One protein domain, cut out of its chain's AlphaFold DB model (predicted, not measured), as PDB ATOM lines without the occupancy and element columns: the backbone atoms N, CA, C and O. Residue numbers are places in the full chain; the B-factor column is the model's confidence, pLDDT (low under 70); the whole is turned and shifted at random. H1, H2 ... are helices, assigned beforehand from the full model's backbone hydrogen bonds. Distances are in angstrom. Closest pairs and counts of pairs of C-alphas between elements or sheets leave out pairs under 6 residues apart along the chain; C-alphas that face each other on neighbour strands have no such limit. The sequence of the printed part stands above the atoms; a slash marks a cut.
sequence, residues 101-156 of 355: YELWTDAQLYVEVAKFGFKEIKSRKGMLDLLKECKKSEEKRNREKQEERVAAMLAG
ATOM      1  N   TYR A 101     237.872 188.246 179.779       90.81
ATOM      2  CA  TYR A 101     239.216 188.807 179.868       90.81
ATOM      3  C   TYR A 101     239.295 190.236 179.310       90.81
ATOM      4  O   TYR A 101     240.276 190.929 179.567       90.81
ATOM      5  N   GLU A 102     238.292 190.712 178.565       92.19
ATOM      6  CA  GLU A 102     238.313 192.065 177.993       92.19
ATOM      7  C   GLU A 102     238.151 193.148 179.066       92.19
ATOM      8  O   GLU A 102     238.724 194.233 178.935       92.19
ATOM      9  N   LEU A 103     237.481 192.806 180.171       95.31
ATOM     10  CA  LEU A 103     237.295 193.664 181.344       95.31
ATOM     11  C   LEU A 103     238.522 193.705 182.269       95.31
ATOM     12  O   LEU A 103     238.557 194.499 183.209       95.31
ATOM     13  N   TRP A 104     239.525 192.854 182.042       95.75
ATOM     14  CA  TRP A 104     240.703 192.785 182.903       95.75
ATOM     15  C   TRP A 104     241.687 193.919 182.613       95.75
ATOM     16  O   TRP A 104     241.801 194.433 181.496       95.75
ATOM     17  N   THR A 105     242.428 194.318 183.641       96.69
ATOM     18  CA  THR A 105     243.547 195.261 183.491       96.69
ATOM     19  C   THR A 105     244.770 194.555 182.901       96.69
ATOM     20  O   THR A 105     244.930 193.344 183.055       96.69
ATOM     21  N   ASP A 106     245.675 195.301 182.259       95.25
ATOM     22  CA  ASP A 106     246.887 194.718 181.657       95.25
ATOM     23  C   ASP A 106     247.752 193.986 182.695       95.25
ATOM     24  O   ASP A 106     248.301 192.930 182.400       95.25
ATOM     25  N   ALA A 107     247.797 194.482 183.938       95.75
ATOM     26  CA  ALA A 107     248.487 193.821 185.043       95.75
ATOM     27  C   ALA A 107     247.875 192.449 185.388       95.75
ATOM     28  O   ALA A 107     248.606 191.488 185.618       95.75
ATOM     29  N   GLN A 108     246.543 192.329 185.388       96.06
ATOM     30  CA  GLN A 108     245.860 191.051 185.625       96.06
ATOM     31  C   GLN A 108     246.093 190.070 184.476       96.06
ATOM     32  O   GLN A 108     246.393 188.902 184.719       96.06
ATOM     33  N   LEU A 109     246.009 190.552 183.232       95.69
ATOM     34  CA  LEU A 109     246.324 189.749 182.049       95.69
ATOM     35  C   LEU A 109     247.758 189.221 182.118       95.69
ATOM     36  O   LEU A 109     247.996 188.047 181.850       95.69
ATOM     37  N   TYR A 110     248.696 190.064 182.544       95.31
ATOM     38  CA  TYR A 110     250.098 189.702 182.671       95.31
ATOM     39  C   TYR A 110     250.340 188.604 183.710       95.31
ATOM     40  O   TYR A 110     251.010 187.612 183.422       95.31
ATOM     41  N   VAL A 111     249.752 188.750 184.903       95.38
ATOM     42  CA  VAL A 111     249.829 187.741 185.971       95.38
ATOM     43  C   VAL A 111     249.249 186.408 185.500       95.38
ATOM     44  O   VAL A 111     249.834 185.360 185.766       95.38
ATOM     45  N   GLU A 112     248.137 186.429 184.765       94.81
ATOM     46  CA  GLU A 112     247.511 185.205 184.263       94.81
ATOM     47  C   GLU A 112     248.345 184.537 183.168       94.81
ATOM     48  O   GLU A 112     248.591 183.336 183.230       94.81
ATOM     49  N   VAL A 113     248.863 185.306 182.208       95.12
ATOM     50  CA  VAL A 113     249.763 184.804 181.158       95.12
ATOM     51  C   VAL A 113     251.044 184.212 181.761       95.12
ATOM     52  O   VAL A 113     251.529 183.174 181.298       95.12
ATOM     53  N   ALA A 114     251.563 184.814 182.835       94.62
ATOM     54  CA  ALA A 114     252.734 184.317 183.548       94.62
ATOM     55  C   ALA A 114     252.491 182.954 184.225       94.62
ATOM     56  O   ALA A 114     253.413 182.136 184.262       94.62
ATOM     57  N   LYS A 115     251.263 182.648 184.684       94.56
ATOM     58  CA  LYS A 115     250.917 181.320 185.242       94.56
ATOM     59  C   LYS A 115     251.116 180.189 184.233       94.56
ATOM     60  O   LYS A 115     251.473 179.080 184.623       94.56
ATOM     61  N   PHE A 116     250.942 180.471 182.944       91.88
ATOM     62  CA  PHE A 116     251.184 179.514 181.859       91.88
ATOM     63  C   PHE A 116     252.666 179.451 181.421       91.88
ATOM     64  O   PHE A 116     253.029 178.718 180.500       91.88
ATOM     65  N   GLY A 117     253.566 180.203 182.069       93.88
ATOM     66  CA  GLY A 117     255.005 180.167 181.792       93.88
ATOM     67  C   GLY A 117     255.411 180.828 180.470       93.88
ATOM     68  O   GLY A 117     256.450 180.478 179.885       93.88
ATOM     69  N   PHE A 118     254.593 181.758 179.972       92.31
ATOM     70  CA  PHE A 118     254.970 182.635 178.868       92.31
ATOM     71  C   PHE A 118     255.800 183.813 179.382       92.31
ATOM     72  O   PHE A 118     255.622 184.287 180.501       92.31
ATOM     73  N   LYS A 119     256.752 184.256 178.558       90.56
ATOM     74  CA  LYS A 119     257.536 185.470 178.816       90.56
ATOM     75  C   LYS A 119     256.700 186.708 178.475       90.56
ATOM     76  O   LYS A 119     255.704 186.595 177.769       90.56
ATOM     77  N   GLU A 120     257.160 187.867 178.934       88.31
ATOM     78  CA  GLU A 120     256.533 189.180 178.760       88.31
ATOM     79  C   GLU A 120     256.001 189.439 177.339       88.31
ATOM     80  O   GLU A 120     256.775 189.632 176.396       88.31
ATOM     81  N   ILE A 121     254.673 189.466 177.179       90.31
ATOM     82  CA  ILE A 121     254.014 189.864 175.929       90.31
ATOM     83  C   ILE A 121     253.645 191.341 176.050       90.31
ATOM     84  O   ILE A 121     252.768 191.710 176.823       90.31
ATOM     85  N   LYS A 122     254.287 192.196 175.250       92.31
ATOM     86  CA  LYS A 122     254.106 193.661 175.316       92.31
ATOM     87  C   LYS A 122     252.755 194.162 174.786       92.31
ATOM     88  O   LYS A 122     252.447 195.340 174.916       92.31
ATOM     89  N   SER A 123     251.972 193.301 174.137       96.50
ATOM     90  CA  SER A 123     250.703 193.668 173.503       96.50
ATOM     91  C   SER A 123     249.521 193.077 174.260       96.50
ATOM     92  O   SER A 123     249.418 191.855 174.380       96.50
ATOM     93  N   ARG A 124     248.580 193.935 174.684       94.94
ATOM     94  CA  ARG A 124     247.304 193.524 175.296       94.94
ATOM     95  C   ARG A 124     246.549 192.526 174.423       94.94
ATOM     96  O   ARG A 124     246.088 191.504 174.920       94.94
ATOM     97  N   LYS A 125     246.487 192.779 173.111       96.19
ATOM     98  CA  LYS A 125     245.843 191.870 172.153       96.19
ATOM     99  C   LYS A 125     246.506 190.489 172.155       96.19
ATOM    100  O   LYS A 125     245.811 189.486 172.222       96.19
ATOM    101  N   GLY A 126     247.840 190.445 172.182       95.12
ATOM    102  CA  GLY A 126     248.587 189.186 172.253       95.12
ATOM    103  C   GLY A 126     248.334 188.404 173.546       95.12
ATOM    104  O   GLY A 126     248.202 187.186 173.496       95.12
ATOM    105  N   MET A 127     248.212 189.087 174.691       95.56
ATOM    106  CA  MET A 127     247.854 188.444 175.964       95.56
ATOM    107  C   MET A 127     246.437 187.858 175.930       95.56
ATOM    108  O   MET A 127     246.229 186.727 176.363       95.56
ATOM    109  N   LEU A 128     245.474 188.602 175.378       95.75
ATOM    110  CA  LEU A 128     244.088 188.147 175.247       95.75
ATOM    111  C   LEU A 128     243.961 186.937 174.321       95.75
ATOM    112  O   LEU A 128     243.306 185.964 174.690       95.75
ATOM    113  N   ASP A 129     244.595 186.977 173.149       95.31
ATOM    114  CA  ASP A 129     244.552 185.878 172.179       95.31
ATOM    115  C   ASP A 129     245.142 184.595 172.785       95.31
ATOM    116  O   ASP A 129     244.549 183.520 172.689       95.31
ATOM    117  N   LEU A 130     246.250 184.727 173.516       94.56
ATOM    118  CA  LEU A 130     246.920 183.610 174.167       94.56
ATOM    119  C   LEU A 130     246.110 183.019 175.335       94.56
ATOM    120  O   LEU A 130     246.017 181.799 175.459       94.56
ATOM    121  N   LEU A 131     245.465 183.851 176.159       94.38
ATOM    122  CA  LEU A 131     244.562 183.376 177.217       94.38
ATOM    123  C   LEU A 131     243.309 182.700 176.642       94.38
ATOM    124  O   LEU A 131     242.870 181.671 177.166       94.38
ATOM    125  N   LYS A 132     242.749 183.240 175.550       93.88
ATOM    126  CA  LYS A 132     241.623 182.629 174.823       93.88
ATOM    127  C   LYS A 132     242.017 181.244 174.290       93.88
ATOM    128  O   LYS A 132     241.259 180.286 174.460       93.88
ATOM    129  N   GLU A 133     243.210 181.109 173.716       94.25
ATOM    130  CA  GLU A 133     243.720 179.833 173.205       94.25
ATOM    131  C   GLU A 133     244.037 178.829 174.326       94.25
ATOM    132  O   GLU A 133     243.619 177.669 174.248       94.25
ATOM    133  N   CYS A 134     244.686 179.265 175.411       93.44
ATOM    134  CA  CYS A 134     244.980 178.388 176.544       93.44
ATOM    135  C   CYS A 134     243.715 177.847 177.210       93.44
ATOM    136  O   CYS A 134     243.642 176.648 177.489       93.44
ATOM    137  N   LYS A 135     242.688 178.685 177.389       90.94
ATOM    138  CA  LYS A 135     241.396 178.249 177.928       90.94
ATOM    139  C   LYS A 135     240.730 177.211 177.026       90.94
ATOM    140  O   LYS A 135     240.261 176.186 177.510       90.94
ATOM    141  N   LYS A 136     240.755 177.425 175.707       90.31
ATOM    142  CA  LYS A 136     240.222 176.465 174.730       90.31
ATOM    143  C   LYS A 136     240.957 175.119 174.791       90.31
ATOM    144  O   LYS A 136     240.324 174.066 174.717       90.31
ATOM    145  N   SER A 137     242.280 175.140 174.957       92.44
ATOM    146  CA  SER A 137     243.094 173.927 175.141       92.44
ATOM    147  C   SER A 137     242.791 173.216 176.467       92.44
ATOM    148  O   SER A 137     242.718 171.987 176.527       92.44
ATOM    149  N   GLU A 138     242.583 173.967 177.548       91.06
ATOM    150  CA  GLU A 138     242.210 173.417 178.851       91.06
ATOM    151  C   GLU A 138     240.824 172.762 178.826       91.06
ATOM    152  O   GLU A 138     240.684 171.619 179.259       91.06
ATOM    153  N   GLU A 139     239.821 173.430 178.253       90.31
ATOM    154  CA  GLU A 139     238.475 172.878 178.062       90.31
ATOM    155  C   GLU A 139     238.515 171.586 177.238       90.31
ATOM    156  O   GLU A 139     237.886 170.594 177.612       90.31
ATOM    157  N   LYS A 140     239.322 171.559 176.167       91.88
ATOM    158  CA  LYS A 140     239.532 170.356 175.355       91.88
ATOM    159  C   LYS A 140     240.124 169.211 176.179       91.88
ATOM    160  O   LYS A 140     239.566 168.119 176.179       91.88
ATOM    161  N   ARG A 141     241.200 169.455 176.936       89.88
ATOM    162  CA  ARG A 141     241.819 168.429 177.798       89.88
ATOM    163  C   ARG A 141     240.890 167.962 178.914       89.88
ATOM    164  O   ARG A 141     240.928 166.797 179.294       89.88
ATOM    165  N   ASN A 142     240.065 168.851 179.459       90.62
ATOM    166  CA  ASN A 142     239.081 168.489 180.474       90.62
ATOM    167  C   ASN A 142     237.968 167.616 179.886       90.62
ATOM    168  O   ASN A 142     237.570 166.652 180.538       90.62
ATOM    169  N   ARG A 143     237.523 167.894 178.653       91.06
ATOM    170  CA  ARG A 143     236.603 167.019 177.917       91.06
ATOM    171  C   ARG A 143     237.238 165.654 177.648       91.06
ATOM    172  O   ARG A 143     236.636 164.654 178.012       91.06
ATOM    173  N   GLU A 144     238.464 165.605 177.130       91.56
ATOM    174  CA  GLU A 144     239.188 164.344 176.889       91.56
ATOM    175  C   GLU A 144     239.349 163.524 178.183       91.56
ATOM    176  O   GLU A 144     239.086 162.327 178.197       91.56
ATOM    177  N   LYS A 145     239.688 164.161 179.313       90.19
ATOM    178  CA  LYS A 145     239.749 163.488 180.625       90.19
ATOM    179  C   LYS A 145     238.385 163.016 181.121       90.19
ATOM    180  O   LYS A 145     238.308 162.012 181.827       90.19
ATOM    181  N   GLN A 146     237.312 163.756 180.846       88.50
ATOM    182  CA  GLN A 146     235.959 163.311 181.180       88.50
ATOM    183  C   GLN A 146     235.563 162.108 180.330       88.50
ATOM    184  O   GLN A 146     235.043 161.146 180.882       88.50
ATOM    185  N   GLU A 147     235.855 162.134 179.034       90.88
ATOM    186  CA  GLU A 147     235.650 161.006 178.128       90.88
ATOM    187  C   GLU A 147     236.466 159.791 178.579       90.88
ATOM    188  O   GLU A 147     235.910 158.703 178.673       90.88
ATOM    189  N   GLU A 148     237.726 159.973 178.980       89.31
ATOM    190  CA  GLU A 148     238.567 158.911 179.546       89.31
ATOM    191  C   GLU A 148     237.987 158.355 180.854       89.31
ATOM    192  O   GLU A 148     237.940 157.143 181.043       89.31
ATOM    193  N   ARG A 149     237.479 159.208 181.755       86.88
ATOM    194  CA  ARG A 149     236.811 158.760 182.991       86.88
ATOM    195  C   ARG A 149     235.517 158.010 182.704       86.88
ATOM    196  O   ARG A 149     235.261 156.992 183.336       86.88
ATOM    197  N   VAL A 150     234.705 158.496 181.769       87.06
ATOM    198  CA  VAL A 150     233.463 157.834 181.353       87.06
ATOM    199  C   VAL A 150     233.784 156.500 180.683       87.06
ATOM    200  O   VAL A 150     233.149 155.501 181.006       87.06
ATOM    201  N   ALA A 151     234.809 156.454 179.833       85.44
ATOM    202  CA  ALA A 151     235.315 155.230 179.229       85.44
ATOM    203  C   ALA A 151     235.850 154.259 180.290       85.44
ATOM    204  O   ALA A 151     235.526 153.083 180.229       85.44
ATOM    205  N   ALA A 152     236.576 154.730 181.307       81.88
ATOM    206  CA  ALA A 152     237.046 153.901 182.419       81.88
ATOM    207  C   ALA A 152     235.892 153.378 183.299       81.88
ATOM    208  O   ALA A 152     235.942 152.247 183.776       81.88
ATOM    209  N   MET A 153     234.827 154.164 183.493       79.12
ATOM    210  CA  MET A 153     233.619 153.710 184.194       79.12
ATOM    211  C   MET A 153     232.810 152.706 183.362       79.12
ATOM    212  O   MET A 153     232.255 151.768 183.929       79.12
ATOM    213  N   LEU A 154     232.754 152.875 182.035       78.81
ATOM    214  CA  LEU A 154     232.082 151.959 181.102       78.81
ATOM    215  C   LEU A 154     232.870 150.668 180.865       78.81
ATOM    216  O   LEU A 154     232.268 149.604 180.772       78.81
ATOM    217  N   ALA A 155     234.201 150.748 180.823       75.25
ATOM    218  CA  ALA A 155     235.089 149.587 180.825       75.25
ATOM    219  C   ALA A 155     234.974 148.792 182.135       75.25
ATOM    220  O   ALA A 155     235.416 147.646 182.203       75.25
ATOM    221  N   GLY A 156     234.343 149.392 183.151       57.09
ATOM    222  CA  GLY A 156     234.196 148.857 184.486       57.09
ATOM    223  C   GLY A 156     235.551 148.775 185.183       57.09
ATOM    224  O   GLY A 156     236.591 148.552 184.559       57.09
TER     225      GLY A 156
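AT A GLANCE: This is residues 101 to 156 of the 355 residues of an uncharacterized protein of Coniochaeta ligniaria NRRL 30616 (UniProt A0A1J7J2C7). One long helix, H2, makes the length of a rod, and a short helix, H1, packs slantwise on residues 124 to 131 of H2, the two running the same way, to make a small body at one end. From that body a bare arm sticks out, residues 135 to 156 standing free, of which 135 to 154 belong to H2. The printed part has 56 residues with two named helices, H1 then H2, and no named strand: all helix. It is only just extended, close to loose, with a radius of gyration of the C-alphas of 15.7 A and spans of 49 by 21 by 14 A.

IN THESE COORDINATES: H1 is residues 106 to 115, beginning at C-alpha 106 (246.887, 194.718, 181.657). H2 is residues 124 to 154, 44.6 A from first to last C-alpha, ending at C-alpha 154 (232.082, 151.959, 181.102).

HOW THE PARTS SIT: H2 touches H1 with residues 124 to 131 alone; the closest C-alphas are those of Leu 109 and Met 127, 6.4 A apart. Their lines stand at a steep tilt of 40 degrees, the same way. In H1 and H2 every O i to N i+4 pair is within hydrogen-bond range.

THE WHOLE: The C-alphas farthest apart, those of Lys 122 and Gly 156, are 49.9 A apart. The printed part has no cut, and the link from H1 to H2, 8 residues, is short. Mean pLDDT of the printed part is 91.1; residue 156 is under 70.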